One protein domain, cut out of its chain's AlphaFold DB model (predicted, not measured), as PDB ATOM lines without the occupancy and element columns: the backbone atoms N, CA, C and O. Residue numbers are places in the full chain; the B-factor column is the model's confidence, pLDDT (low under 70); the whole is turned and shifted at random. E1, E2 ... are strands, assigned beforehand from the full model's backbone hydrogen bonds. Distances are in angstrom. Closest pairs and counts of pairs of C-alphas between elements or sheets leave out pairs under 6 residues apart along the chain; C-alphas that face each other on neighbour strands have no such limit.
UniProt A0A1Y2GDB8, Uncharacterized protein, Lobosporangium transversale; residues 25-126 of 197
ATOM      1  N   GLY A  25      16.603  69.511 106.572       93.94
ATOM      2  CA  GLY A  25      15.830  68.319 106.207       93.94
ATOM      3  C   GLY A  25      15.671  67.317 107.355       93.94
ATOM      4  O   GLY A  25      14.761  66.496 107.320       93.94
ATOM      5  N   TYR A  26      16.540  67.381 108.368       95.25
ATOM      6  CA  TYR A  26      16.460  66.585 109.593       95.25
ATOM      7  C   TYR A  26      17.330  67.236 110.690       95.25
ATOM      8  O   TYR A  26      18.428  67.696 110.365       95.25
ATOM      9  N   PRO A  27      16.901  67.277 111.965       93.62
ATOM     10  CA  PRO A  27      15.604  66.831 112.468       93.62
ATOM     11  C   PRO A  27      14.450  67.742 112.011       93.62
ATOM     12  O   PRO A  27      14.617  68.939 111.785       93.62
ATOM     13  N   ILE A  28      13.269  67.142 111.863       90.50
ATOM     14  CA  ILE A  28      11.982  67.817 111.601       90.50
ATOM     15  C   ILE A  28      11.061  67.726 112.827       90.50
ATOM     16  O   ILE A  28      11.326  66.921 113.713       90.50
ATOM     17  N   GLY A  29       9.944  68.467 112.829       81.38
ATOM     18  CA  GLY A  29       8.991  68.615 113.947       81.38
ATOM     19  C   GLY A  29       8.690  67.359 114.784       81.38
ATOM     20  O   GLY A  29       8.641  67.399 116.007       81.38
ATOM     21  N   ALA A  30       8.485  66.224 114.115       88.19
ATOM     22  CA  ALA A  30       8.119  64.956 114.750       88.19
ATOM     23  C   ALA A  30       9.317  64.031 115.046       88.19
ATOM     24  O   ALA A  30       9.134  62.864 115.388       88.19
ATOM     25  N   SER A  31      10.549  64.508 114.862       95.38
ATOM     26  CA  SER A  31      11.745  63.679 115.021       95.38
ATOM     27  C   SER A  31      12.034  63.423 116.491       95.38
ATOM     28  O   SER A  31      11.906  64.312 117.336       95.38
ATOM     29  N   VAL A  32      12.481  62.204 116.777       96.69
ATOM     30  CA  VAL A  32      12.987  61.815 118.090       96.69
ATOM     31  C   VAL A  32      14.431  61.368 117.926       96.69
ATOM     32  O   VAL A  32      14.714  60.423 117.189       96.69
ATOM     33  N   TRP A  33      15.339  62.049 118.613       96.31
ATOM     34  CA  TRP A  33      16.721  61.628 118.771       96.31
ATOM     35  C   TRP A  33      16.840  60.737 119.991       96.31
ATOM     36  O   TRP A  33      16.633  61.170 121.121       96.31
ATOM     37  N   ASP A  34      17.155  59.474 119.745       96.00
ATOM     38  CA  ASP A  34      17.314  58.469 120.781       96.00
ATOM     39  C   ASP A  34      18.803  58.320 121.091       96.00
ATOM     40  O   ASP A  34      19.555  57.758 120.291       96.00
ATOM     41  N   LEU A  35      19.239  58.815 122.253       95.31
ATOM     42  CA  LEU A  35      20.659  58.789 122.621       95.31
ATOM     43  C   LEU A  35      21.176  57.369 122.890       95.31
ATOM     44  O   LEU A  35      22.386  57.161 122.947       95.31
ATOM     45  N   SER A  36      20.291  56.369 123.003       94.44
ATOM     46  CA  SER A  36      20.703  54.958 123.021       94.44
ATOM     47  C   SER A  36      21.107  54.433 121.633       94.44
ATOM     48  O   SER A  36      21.686  53.351 121.525       94.44
ATOM     49  N   LYS A  37      20.832  55.201 120.567       93.25
ATOM     50  CA  LYS A  37      21.092  54.857 119.163       93.25
ATOM     51  C   LYS A  37      21.968  55.930 118.500       93.25
ATOM     52  O   LYS A  37      21.434  56.818 117.828       93.25
ATOM     53  N   PRO A  38      23.306  55.836 118.592       83.94
ATOM     54  CA  PRO A  38      24.209  56.880 118.091       83.94
ATOM     55  C   PRO A  38      24.047  57.159 116.587       83.94
ATOM     56  O   PRO A  38      24.158  58.301 116.154       83.94
ATOM     57  N   ASN A  39      23.670  56.155 115.789       85.25
ATOM     58  CA  ASN A  39      23.457  56.310 114.344       85.25
ATOM     59  C   ASN A  39      22.225  57.161 113.971       85.25
ATOM     60  O   ASN A  39      22.039  57.476 112.797       85.25
ATOM     61  N   SER A  40      21.372  57.515 114.938       85.69
ATOM     62  CA  SER A  40      20.211  58.391 114.718       85.69
ATOM     63  C   SER A  40      20.540  59.883 114.840       85.69
ATOM     64  O   SER A  40      19.723  60.725 114.474       85.69
ATOM     65  N   LEU A  41      21.744  60.215 115.315       94.62
ATOM     66  CA  LEU A  41      22.147  61.579 115.636       94.62
ATOM     67  C   LEU A  41      22.879  62.212 114.450       94.62
ATOM     68  O   LEU A  41      24.105  62.176 114.333       94.62
ATOM     69  N   TYR A  42      22.113  62.797 113.536       96.81
ATOM     70  CA  TYR A  42      22.655  63.571 112.425       96.81
ATOM     71  C   TYR A  42      21.784  64.783 112.128       96.81
ATOM     72  O   TYR A  42      20.592  64.786 112.411       96.81
ATOM     73  N   VAL A  43      22.378  65.796 111.513       97.44
ATOM     74  CA  VAL A  43      21.680  66.961 110.967       97.44
ATOM     75  C   VAL A  43      21.809  66.915 109.454       97.44
ATOM     76  O   VAL A  43      22.895  66.670 108.931       97.44
ATOM     77  N   GLN A  44      20.707  67.133 108.746       97.44
ATOM     78  CA  GLN A  44      20.661  67.198 107.290       97.44
ATOM     79  C   GLN A  44      20.173  68.576 106.856       97.44
ATOM     80  O   GLN A  44      19.210  69.097 107.415       97.44
ATOM     81  N   TRP A  45      20.791  69.132 105.819       96.38
ATOM     82  CA  TRP A  45      20.396  70.400 105.208       96.38
ATOM     83  C   TRP A  45      20.140  70.226 103.710       96.38
ATOM     84  O   TRP A  45      20.680  69.322 103.063       96.38
ATOM     85  N   THR A  46      19.271  71.069 103.153       95.75
ATOM     86  CA  THR A  46      18.725  70.878 101.799       95.75
ATOM     87  C   THR A  46      19.255  71.867 100.763       95.75
ATOM     88  O   THR A  46      19.110  71.607  99.569       95.75
ATOM     89  N   ASN A  47      19.880  72.968 101.183       93.56
ATOM     90  CA  ASN A  47      20.472  73.990 100.311       93.56
ATOM     91  C   ASN A  47      21.993  74.089 100.482       93.56
ATOM     92  O   ASN A  47      22.546  73.628 101.471       93.56
ATOM     93  N   ASP A  48      22.673  74.683  99.507       93.00
ATOM     94  CA  ASP A  48      24.085  75.047  99.621       93.00
ATOM     95  C   ASP A  48      24.244  76.491 100.138       93.00
ATOM     96  O   ASP A  48      23.288  77.264 100.158       93.00
ATOM     97  N   CYS A  49      25.456  76.840 100.570       90.06
ATOM     98  CA  CYS A  49      25.840  78.152 101.101       90.06
ATOM     99  C   CYS A  49      26.705  78.945 100.111       90.06
ATOM    100  O   CYS A  49      27.688  79.575 100.495       90.06
ATOM    101  N   LYS A  50      26.401  78.869  98.811       87.62
ATOM    102  CA  LYS A  50      27.253  79.451  97.756       87.62
ATOM    103  C   LYS A  50      27.427  80.964  97.849       87.62
ATOM    104  O   LYS A  50      28.413  81.473  97.329       87.62
ATOM    105  N   SER A  51      26.484  81.674  98.465       85.31
ATOM    106  CA  SER A  51      26.569  83.127  98.631       85.31
ATOM    107  C   SER A  51      27.295  83.558  99.906       85.31
ATOM    108  O   SER A  51      27.441  84.756 100.123       85.31
ATOM    109  N   LEU A  52      27.719  82.621 100.760       84.75
ATOM    110  CA  LEU A  52      28.396  82.928 102.019       84.75
ATOM    111  C   LEU A  52      29.916  82.810 101.864       84.75
ATOM    112  O   LEU A  52      30.427  81.902 101.209       84.75
ATOM    113  N   ASN A  53      30.652  83.697 102.537       86.69
ATOM    114  CA  ASN A  53      32.121  83.679 102.551       86.69
ATOM    115  C   ASN A  53      32.690  82.466 103.306       86.69
ATOM    116  O   ASN A  53      33.821  82.041 103.071       86.69
ATOM    117  N   LYS A  54      31.898  81.898 104.221       91.31
ATOM    118  CA  LYS A  54      32.206  80.687 104.978       91.31
ATOM    119  C   LYS A  54      31.162  79.625 104.644       91.31
ATOM    120  O   LYS A  54      29.982  79.923 104.537       91.31
ATOM    121  N   THR A  55      31.598  78.381 104.498       93.56
ATOM    122  CA  THR A  55      30.710  77.231 104.241       93.56
ATOM    123  C   THR A  55      30.682  76.241 105.399       93.56
ATOM    124  O   THR A  55      29.888  75.306 105.393       93.56
ATOM    125  N   THR A  56      31.528  76.445 106.408       95.69
ATOM    126  CA  THR A  56      31.644  75.567 107.570       95.69
ATOM    127  C   THR A  56      31.133  76.269 108.819       95.69
ATOM    128  O   THR A  56      31.652  77.326 109.192       95.69
ATOM    129  N   PHE A  57      30.150  75.674 109.486       95.94
ATOM    130  CA  PHE A  57      29.486  76.282 110.636       95.94
ATOM    131  C   PHE A  57      29.321  75.300 111.789       95.94
ATOM    132  O   PHE A  57      29.138  74.098 111.587       95.94
ATOM    133  N   ASP A  58      29.364  75.840 113.001       97.56
ATOM    134  CA  ASP A  58      29.161  75.071 114.218       97.56
ATOM    135  C   ASP A  58      27.676  74.782 114.424       97.56
ATOM    136  O   ASP A  58      26.826  75.674 114.355       97.56
ATOM    137  N   ILE A  59      27.378  73.517 114.703       97.88
ATOM    138  CA  ILE A  59      26.039  73.046 115.037       97.88
ATOM    139  C   ILE A  59      25.893  73.141 116.549       97.88
ATOM    140  O   ILE A  59      26.577  72.444 117.297       97.88
ATOM    141  N   ASN A  60      24.982  73.986 117.007       98.06
ATOM    142  CA  ASN A  60      24.672  74.148 118.419       98.06
ATOM    143  C   ASN A  60      23.295  73.555 118.723       98.06
ATOM    144  O   ASN A  60      22.416  73.510 117.859       98.06
ATOM    145  N   LEU A  61      23.115  73.110 119.963       97.94
ATOM    146  CA  LEU A  61      21.838  72.621 120.460       97.94
ATOM    147  C   LEU A  61      21.188  73.691 121.336       97.94
ATOM    148  O   LEU A  61      21.749  74.085 122.364       97.94
ATOM    149  N   ASN A  62      19.987  74.106 120.948       98.00
ATOM    150  CA  ASN A  62      19.168  75.031 121.713       98.00
ATOM    151  C   ASN A  62      17.885  74.338 122.190       98.00
ATOM    152  O   ASN A  62      17.497  73.283 121.688       98.00
ATOM    153  N   MET A  63      17.234  74.934 123.180       96.75
ATOM    154  CA  MET A  63      15.925  74.540 123.677       96.75
ATOM    155  C   MET A  63      15.007  75.759 123.693       96.75
ATOM    156  O   MET A  63      15.388  76.831 124.166       96.75
ATOM    157  N   GLN A  64      13.787  75.583 123.199       96.75
ATOM    158  CA  GLN A  64      12.746  76.586 123.289       96.75
ATOM    159  C   GLN A  64      12.132  76.569 124.690       96.75
ATOM    160  O   GLN A  64      11.649  75.546 125.178       96.75
ATOM    161  N   ARG A  65      12.142  77.729 125.336       93.75
ATOM    162  CA  ARG A  65      11.447  77.984 126.594       93.75
ATOM    163  C   ARG A  65       9.934  78.156 126.377       93.75
ATOM    164  O   ARG A  65       9.501  78.422 125.255       93.75
ATOM    165  N   PRO A  66       9.109  78.091 127.440       91.19
ATOM    166  CA  PRO A  66       7.661  78.315 127.338       91.19
ATOM    167  C   PRO A  66       7.246  79.689 126.781       91.19
ATOM    168  O   PRO A  66       6.131  79.827 126.290       91.19
ATOM    169  N   ASP A  67       8.120  80.697 126.851       93.38
ATOM    170  CA  ASP A  67       7.911  82.032 126.271       93.38
ATOM    171  C   ASP A  67       8.253  82.107 124.768       93.38
ATOM    172  O   ASP A  67       8.142  83.167 124.157       93.38
ATOM    173  N   GLY A  68       8.670  80.989 124.164       92.50
ATOM    174  CA  GLY A  68       9.035  80.886 122.753       92.50
ATOM    175  C   GLY A  68      10.494  81.228 122.445       92.50
ATOM    176  O   GLY A  68      10.929  81.008 121.310       92.50
ATOM    177  N   VAL A  69      11.266  81.708 123.426       94.81
ATOM    178  CA  VAL A  69      12.680  82.075 123.252       94.81
ATOM    179  C   VAL A  69      13.551  80.819 123.164       94.81
ATOM    180  O   VAL A  69      13.363  79.869 123.921       94.81
ATOM    181  N   GLN A  70      14.505  80.810 122.231       95.31
ATOM    182  CA  GLN A  70      15.494  79.741 122.069       95.31
ATOM    183  C   GLN A  70      16.747  80.064 122.888       95.31
ATOM    184  O   GLN A  70      17.441  81.031 122.582       95.31
ATOM    185  N   ASP A  71      17.070  79.221 123.864       96.06
ATOM    186  CA  ASP A  71      18.283  79.336 124.679       96.06
ATOM    187  C   ASP A  71      19.216  78.147 124.452       96.06
ATOM    188  O   ASP A  71      18.790  77.072 124.030       96.06
ATOM    189  N   LYS A  72      20.505  78.307 124.772       95.94
ATOM    190  CA  LYS A  72      21.445  77.178 124.780       95.94
ATOM    191  C   LYS A  72      21.019  76.137 125.813       95.94
ATOM    192  O   LYS A  72      20.613  76.482 126.923       95.94
ATOM    193  N   VAL A  73      21.169  74.858 125.472       96.62
ATOM    194  CA  VAL A  73      20.891  73.771 126.418       96.62
ATOM    195  C   VAL A  73      21.882  73.827 127.592       96.62
ATOM    196  O   VAL A  73      23.095  73.811 127.362       96.62
ATOM    197  N   PRO A  74      21.408  73.866 128.853       93.56
ATOM    198  CA  PRO A  74      22.286  73.860 130.019       93.56
ATOM    199  C   PRO A  74      23.250  72.666 130.007       93.56
ATOM    200  O   PRO A  74      22.848  71.534 129.756       93.56
ATOM    201  N   GLY A  75      24.532  72.926 130.276       92.31
ATOM    202  CA  GLY A  75      25.582  71.900 130.277       92.31
ATOM    203  C   GLY A  75      26.173  71.567 128.901       92.31
ATOM    204  O   GLY A  75      27.191  70.881 128.846       92.31
ATOM    205  N   VAL A  76      25.610  72.083 127.802       96.56
ATOM    206  CA  VAL A  76      26.177  71.947 126.450       96.56
ATOM    207  C   VAL A  76      26.986  73.201 126.115       96.56
ATOM    208  O   VAL A  76      26.456  74.203 125.637       96.56
ATOM    209  N   THR A  77      28.284  73.173 126.420       95.31
ATOM    210  CA  THR A  77      29.186  74.325 126.225       95.31
ATOM    211  C   THR A  77      29.885  74.333 124.869       95.31
ATOM    212  O   THR A  77      30.236  75.404 124.375       95.31
ATOM    213  N   ALA A  78      30.067  73.162 124.260       97.38
ATOM    214  CA  ALA A  78      30.686  72.993 122.951       97.38
ATOM    215  C   ALA A  78      29.630  72.739 121.858       97.38
ATOM    216  O   ALA A  78      28.556  72.210 122.162       97.38
ATOM    217  N   PRO A  79      29.931  73.066 120.588       98.00
ATOM    218  CA  PRO A  79      29.127  72.620 119.456       98.00
ATOM    219  C   PRO A  79      28.948  71.097 119.462       98.00
ATOM    220  O   PRO A  79      29.888  70.351 119.734       98.00
ATOM    221  N   ILE A  80      27.747  70.633 119.114       97.56
ATOM    222  CA  ILE A  80      27.431  69.199 119.003       97.56
ATOM    223  C   ILE A  80      27.938  68.598 117.687       97.56
ATOM    224  O   ILE A  80      27.885  67.388 117.483       97.56
ATOM    225  N   GLY A  81      28.422  69.435 116.775       97.44
ATOM    226  CA  GLY A  81      29.041  69.023 115.529       97.44
ATOM    227  C   GLY A  81      29.360  70.221 114.650       97.44
ATOM    228  O   GLY A  81      29.234  71.376 115.057       97.44
ATOM    229  N   THR A  82      29.728  69.927 113.413       97.50
ATOM    230  CA  THR A  82      30.056  70.930 112.402       97.50
ATOM    231  C   THR A  82      29.372  70.541 111.103       97.50
ATOM    232  O   THR A  82      29.332  69.358 110.754       97.50
ATOM    233  N   LEU A  83      28.822  71.510 110.379       96.06
ATOM    234  CA  LEU A  83      28.278  71.306 109.039       96.06
ATOM    235  C   LEU A  83      29.185  71.953 107.993       96.06
ATOM    236  O   LEU A  83      29.773  72.999 108.257       96.06
ATOM    237  N   ASP A  84      29.274  71.345 106.810       96.31
ATOM    238  CA  ASP A  84      29.908  71.923 105.619       96.31
ATOM    239  C   ASP A  84      28.851  72.039 104.516       96.31
ATOM    240  O   ASP A  84      28.512  71.059 103.856       96.31
ATOM    241  N   CYS A  85      28.311  73.238 104.323       94.31
ATOM    242  CA  CYS A  85      27.253  73.504 103.357       94.31
ATOM    243  C   CYS A  85      27.765  73.963 101.982       94.31
ATOM    244  O   CYS A  85      27.027  74.616 101.244       94.31
ATOM    245  N   LYS A  86      28.988  73.587 101.567       94.88
ATOM    246  CA  LYS A  86      29.408  73.707 100.147       94.88
ATOM    247  C   LYS A  86      28.414  73.052  99.185       94.88
ATOM    248  O   LYS A  86      28.234  73.504  98.057       94.88
ATOM    249  N   SER A  87      27.777  71.978  99.637       94.56
ATOM    250  CA  SER A  87      26.686  71.287  98.963       94.56
ATOM    251  C   SER A  87      25.643  70.857  99.993       94.56
ATOM    252  O   SER A  87      25.913  70.844 101.193       94.56
ATOM    253  N   LYS A  88      24.438  70.495  99.539       95.75
ATOM    254  CA  LYS A  88      23.448  69.823 100.396       95.75
ATOM    255  C   LYS A  88      24.038  68.527 100.957       95.75
ATOM    256  O   LYS A  88      24.703  67.786 100.230       95.75
ATOM    257  N   GLY A  89      23.769  68.224 102.219       96.38
ATOM    258  CA  GLY A  89      24.454  67.125 102.880       96.38
ATOM    259  C   GLY A  89      23.907  66.802 104.257       96.38
ATOM    260  O   GLY A  89      22.823  67.243 104.646       96.38
ATOM    261  N   ARG A  90      24.666  65.974 104.972       97.06
ATOM    262  CA  ARG A  90      24.398  65.596 106.356       97.06
ATOM    263  C   ARG A  90      25.694  65.566 107.152       97.06
ATOM    264  O   ARG A  90      26.743  65.249 106.594       97.06
ATOM    265  N   SER A  91      25.595  65.824 108.447       97.06
ATOM    266  CA  SER A  91      26.696  65.697 109.396       97.06
ATOM    267  C   SER A  91      26.227  64.947 110.632       97.06
ATOM    268  O   SER A  91      25.108  65.157 111.102       97.06
ATOM    269  N   THR A  92      27.059  64.046 111.137       96.56
ATOM    270  CA  THR A  92      26.819  63.366 112.412       96.56
ATOM    271  C   THR A  92      27.065  64.327 113.562       96.56
ATOM    272  O   THR A  92      27.997  65.130 113.509       96.56
ATOM    273  N   VAL A  93      26.264  64.220 114.616       97.31
ATOM    274  CA  VAL A  93      26.401  65.053 115.814       97.31
ATOM    275  C   VAL A  93      26.560  64.190 117.056       97.31
ATOM    276  O   VAL A  93      26.117  63.045 117.099       97.31
ATOM    277  N   THR A  94      27.195  64.750 118.076       96.44
ATOM    278  CA  THR A  94      27.359  64.128 119.388       96.44
ATOM    279  C   THR A  94      26.656  64.978 120.429       96.44
ATOM    280  O   THR A  94      26.947  66.163 120.573       96.44
ATOM    281  N   ILE A  95      25.734  64.368 121.168       96.00
ATOM    282  CA  ILE A  95      24.988  65.033 122.236       96.00
ATOM    283  C   ILE A  95      25.544  64.532 123.565       96.00
ATOM    284  O   ILE A  95      25.598  63.313 123.753       96.00
ATOM    285  N   PRO A  96      25.962  65.427 124.475       95.81
ATOM    286  CA  PRO A  96      26.406  65.024 125.801       95.81
ATOM    287  C   PRO A  96      25.334  64.201 126.516       95.81
ATOM    288  O   PRO A  96      24.146  64.520 126.460       95.81
ATOM    289  N   ASP A  97      25.746  63.159 127.233       94.88
ATOM    290  CA  ASP A  97      24.817  62.290 127.958       94.88
ATOM    291  C   ASP A  97      24.215  62.942 129.213       94.88
ATOM    292  O   ASP A  97      23.338  62.358 129.846       94.88
ATOM    293  N   THR A  98      24.638  64.167 129.525       95.44
ATOM    294  CA  THR A  98      24.065  65.056 130.540       95.44
ATOM    295  C   THR A  98      22.802  65.780 130.069       95.44
ATOM    296  O   THR A  98      22.080  66.337 130.896       95.44
ATOM    297  N   VAL A  99      22.506  65.784 128.763       96.25
ATOM    298  CA  VAL A  99      21.318  66.452 128.211       96.25
ATOM    299  C   VAL A  99      20.060  65.691 128.610       96.25
ATOM    300  O   VAL A  99      19.911  64.519 128.276       96.25
ATOM    301  N   ALA A 100      19.138  66.353 129.303       96.25
ATOM    302  CA  ALA A 100      17.880  65.739 129.712       96.25
ATOM    303  C   ALA A 100      16.996  65.341 128.518       96.25
ATOM    304  O   ALA A 100      17.121  65.871 127.416       96.25
ATOM    305  N   SER A 101      16.064  64.418 128.747       96.69
ATOM    306  CA  SER A 101      14.984  64.163 127.788       96.69
ATOM    307  C   SER A 101      14.003  65.342 127.733       96.69
ATOM    308  O   SER A 101      13.756  65.992 128.750       96.69
ATOM    309  N   GLY A 102      13.385  65.595 126.575       95.25
ATOM    310  CA  GLY A 102      12.423  66.695 126.395       95.25
ATOM    311  C   GLY A 102      12.031  66.940 124.935       95.25
ATOM    312  O   GLY A 102      12.636  66.372 124.031       95.25
ATOM    313  N   SER A 103      11.014  67.779 124.700       93.31
ATOM    314  CA  SER A 103      10.339  67.925 123.393       93.31
ATOM    315  C   SER A 103      10.416  69.319 122.757       93.31
ATOM    316  O   SER A 103       9.548  69.680 121.969       93.31
ATOM    317  N   LEU A 104      11.416  70.129 123.104       95.94
ATOM    318  CA  LEU A 104      11.531  71.519 122.643       95.94
ATOM    319  C   LEU A 104      12.947  71.853 122.165       95.94
ATOM    320  O   LEU A 104      13.386  72.991 122.273       95.94
ATOM    321  N   TYR A 105      13.682  70.868 121.653       97.50
ATOM    322  CA  TYR A 105      15.045  71.087 121.175       97.50
ATOM    323  C   TYR A 105      15.053  71.605 119.745       97.50
ATOM    324  O   TYR A 105      14.196  71.241 118.949       97.50
ATOM    325  N   SER A 106      16.038  72.426 119.403       97.56
ATOM    326  CA  SER A 106      16.287  72.869 118.035       97.56
ATOM    327  C   SER A 106      17.779  72.870 117.731       97.56
ATOM    328  O   SER A 106      18.627  72.982 118.620       97.56
ATOM    329  N   ILE A 107      18.098  72.739 116.450       97.88
ATOM    330  CA  ILE A 107      19.441  72.970 115.941       97.88
ATOM    331  C   ILE A 107      19.583  74.446 115.657       97.88
ATOM    332  O   ILE A 107      18.759  75.011 114.945       97.88
ATOM    333  N   TYR A 108      20.644  75.039 116.188       97.12
ATOM    334  CA  TYR A 108      21.024  76.419 115.946       97.12
ATOM    335  C   TYR A 108      22.344  76.469 115.185       97.12
ATOM    336  O   TYR A 108      23.341  75.864 115.592       97.12
ATOM    337  N   VAL A 109      22.354  77.229 114.097       96.62
ATOM    338  CA  VAL A 109      23.560  77.537 113.330       96.62
ATOM    339  C   VAL A 109      23.649  79.051 113.183       96.62
ATOM    340  O   VAL A 109      22.715  79.695 112.704       96.62
ATOM    341  N   SER A 110      24.781  79.615 113.606       94.38
ATOM    342  CA  SER A 110      25.112  81.021 113.381       94.38
ATOM    343  C   SER A 110      25.987  81.139 112.143       94.38
ATOM    344  O   SER A 110      27.016  80.466 112.045       94.38
ATOM    345  N   HIS A 111      25.601  82.015 111.220       88.50
ATOM    346  CA  HIS A 111      26.388  82.337 110.033       88.50
ATOM    347  C   HIS A 111      27.237  83.605 110.249       88.50
ATOM    348  O   HIS A 111      27.613  84.267 109.289       88.50
ATOM    349  N   GLY A 112      27.557  83.937 111.509       83.06
ATOM    350  CA  GLY A 112      28.221  85.189 111.873       83.06
ATOM    351  C   GLY A 112      27.256  86.371 111.809       83.06
ATOM    352  O   GLY A 112      26.106  86.254 112.237       83.06
ATOM    353  N   ASP A 113      27.719  87.488 111.253       80.38
ATOM    354  CA  ASP A 113      26.917  88.708 111.081       80.38
ATOM    355  C   ASP A 113      25.797  88.532 110.037       80.38
ATOM    356  O   ASP A 113      24.805  89.258 110.049       80.38
ATOM    357  N   ASP A 114      25.921  87.517 109.176       72.69
ATOM    358  CA  ASP A 114      25.007  87.243 108.064       72.69
ATOM    359  C   ASP A 114      23.707  86.547 108.502       72.69
ATOM    360  O   ASP A 114      22.822  86.304 107.681       72.69
ATOM    361  N   GLY A 115      23.567  86.219 109.791       87.00
ATOM    362  CA  GLY A 115      22.309  85.774 110.382       87.00
ATOM    363  C   GLY A 115      22.361  84.423 111.090       87.00
ATOM    364  O   GLY A 115      23.410  83.883 111.444       87.00
ATOM    365  N   GLN A 116      21.170  83.888 111.337       93.50
ATOM    366  CA  GLN A 116      20.947  82.681 112.125       93.50
ATOM    367  C   GLN A 116      19.928  81.768 111.456       93.50
ATOM    368  O   GLN A 116      19.011  82.225 110.775       93.50
ATOM    369  N   SER A 117      20.079  80.464 111.660       94.06
ATOM    370  CA  SER A 117      19.150  79.451 111.162       94.06
ATOM    371  C   SER A 117      18.802  78.462 112.267       94.06
ATOM    372  O   SER A 117      19.678  78.021 113.014       94.06
ATOM    373  N   TYR A 118      17.516  78.119 112.348       93.88
ATOM    374  CA  TYR A 118      16.982  77.157 113.305       93.88
ATOM    375  C   TYR A 118      16.299  76.002 112.577       93.88
ATOM    376  O   TYR A 118      15.602  76.217 111.583       93.88
ATOM    377  N   SER A 119      16.462  74.779 113.081       95.06
ATOM    378  CA  SER A 119      15.619  73.658 112.657       95.06
ATOM    379  C   SER A 119      14.209  73.769 113.241       95.06
ATOM    380  O   SER A 119      13.940  74.565 114.144       95.06
ATOM    381  N   ALA A 120      13.315  72.891 112.784       95.25
ATOM    382  CA  ALA A 120      12.089  72.618 113.525       95.25
ATOM    383  C   ALA A 120      12.414  72.071 114.927       95.25
ATOM    384  O   ALA A 120      13.489  71.498 115.145       95.25
ATOM    385  N   LEU A 121      11.471  72.239 115.858       96.69
ATOM    386  CA  LEU A 121      11.574  71.654 117.191       96.69
ATOM    387  C   LEU A 121      11.534  70.129 117.103       96.69
ATOM    388  O   LEU A 121      10.813  69.582 116.277       96.69
ATOM    389  N   PHE A 122      12.280  69.439 117.951       97.19
ATOM    390  CA  PHE A 122      12.299  67.983 118.001       97.19
ATOM    391  C   PHE A 122      12.471  67.486 119.438       97.19
ATOM    392  O   PHE A 122      12.701  68.256 120.376       97.19
ATOM    393  N   THR A 123      12.333  66.174 119.610       96.81
ATOM    394  CA  THR A 123      12.434  65.517 120.914       96.81
ATOM    395  C   THR A 123      13.775  64.819 121.072       96.81
ATOM    396  O   THR A 123      14.223  64.121 120.166       96.81
ATOM    397  N   ILE A 124      14.395  64.958 122.241       97.12
ATOM    398  CA  ILE A 124      15.526  64.128 122.664       97.12
ATOM    399  C   ILE A 124      15.016  63.138 123.706       97.12
ATOM    400  O   ILE A 124      14.374  63.525 124.685       97.12
ATOM    401  N   ASN A 125      15.314  61.860 123.494       96.56
ATOM    402  CA  ASN A 125      15.133  60.793 124.461       96.56
ATOM    403  C   ASN A 125      16.508  60.359 124.977       96.56
ATOM    404  O   ASN A 125      17.268  59.690 124.273       96.56
ATOM    405  N   ASN A 126      16.817  60.746 126.210       96.19
ATOM    406  CA  ASN A 126      18.007  60.322 126.927       96.19
ATOM    407  C   ASN A 126      17.612  59.470 128.146       96.19
ATOM    408  O   ASN A 126      17.230  60.025 129.180       96.19
TER     409      ASN A 126
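Overview. This is residues 25 to 126 of the 197 residues of an uncharacterized protein of Lobosporangium transversale (UniProt A0A1Y2GDB8). What shape do these atoms make? It is a loosely formed strand sandwich: the long antiparallel pair E3 and E7 makes one wall of a strongly twisted sheet, and the short two-strand ribbon of E2 and E6 is only partly face to face with it. E5, paired with E3, folds across toward E6, while E9 with E1, E8 and E4 extend the wall. What is it made of? The 102 printed residues hold nine named strands, E1 to E9 in chain order, and no named helix; the class is all strand, with 43 residues in named elements, under half. The large sheet is branched and mixed, E2 and E6 are antiparallel, and the whole is compact, with a radius of gyration of the C-alphas of 13.2 A and spans of 36 by 31 by 24 A.

Arrangement. How do the long strands pair? E3, residues 56 to 64, is antiparallel to E7, residues 102 to 110, at 148 degrees, with N 62 and O 106 2.9 A apart. What lies beside them? E4, residues 70 to 72, with N 63 to O 71 at 2.8 A, and E5, residues 81 to 84, with N 59 to O 81 at 2.9 A, are antiparallel to E3 on the side of it opposite E7. E8, residues 116 to 118, with N 117 to O 109 at 2.9 A, and E9, residues 122 to 125, with N 122 to O 105 at 2.8 A, are antiparallel to E7 on its other side from E3; E3 with E4 and E7 with E8 are hairpins. E1, residues 32 to 34, is parallel to E9 at 25 degrees, with N 33 to O 123 at 2.8 A. Where is the small sheet? E2, residues 42 to 45, is antiparallel to E6, residues 89 to 92, at 160 degrees, with N 43 to O 91 at 2.8 A. The closest C-alphas of E5 and E6, those of Leu 83 and Ser 91, are 5.8 A apart; E2 and E7 are only just apart, at 8.1 A.

Along the chain. How long are the strands? From first to last C-alpha E3 spans 24.6 A and E7 23.1 A. Where are anchor points? E1 begins at C-alpha 32 (12.987, 61.815, 118.090), and E9 ends at C-alpha 125 (15.133, 60.793, 124.461).

Size, cuts and confidence. How far does it reach? The two farthest C-alphas, of Ser 36 and Ser 51, are 37.7 A apart. Is it continuous and confident? The printed part has no cut and no long link, its mean pLDDT is 94.0, and no printed residue is under 70.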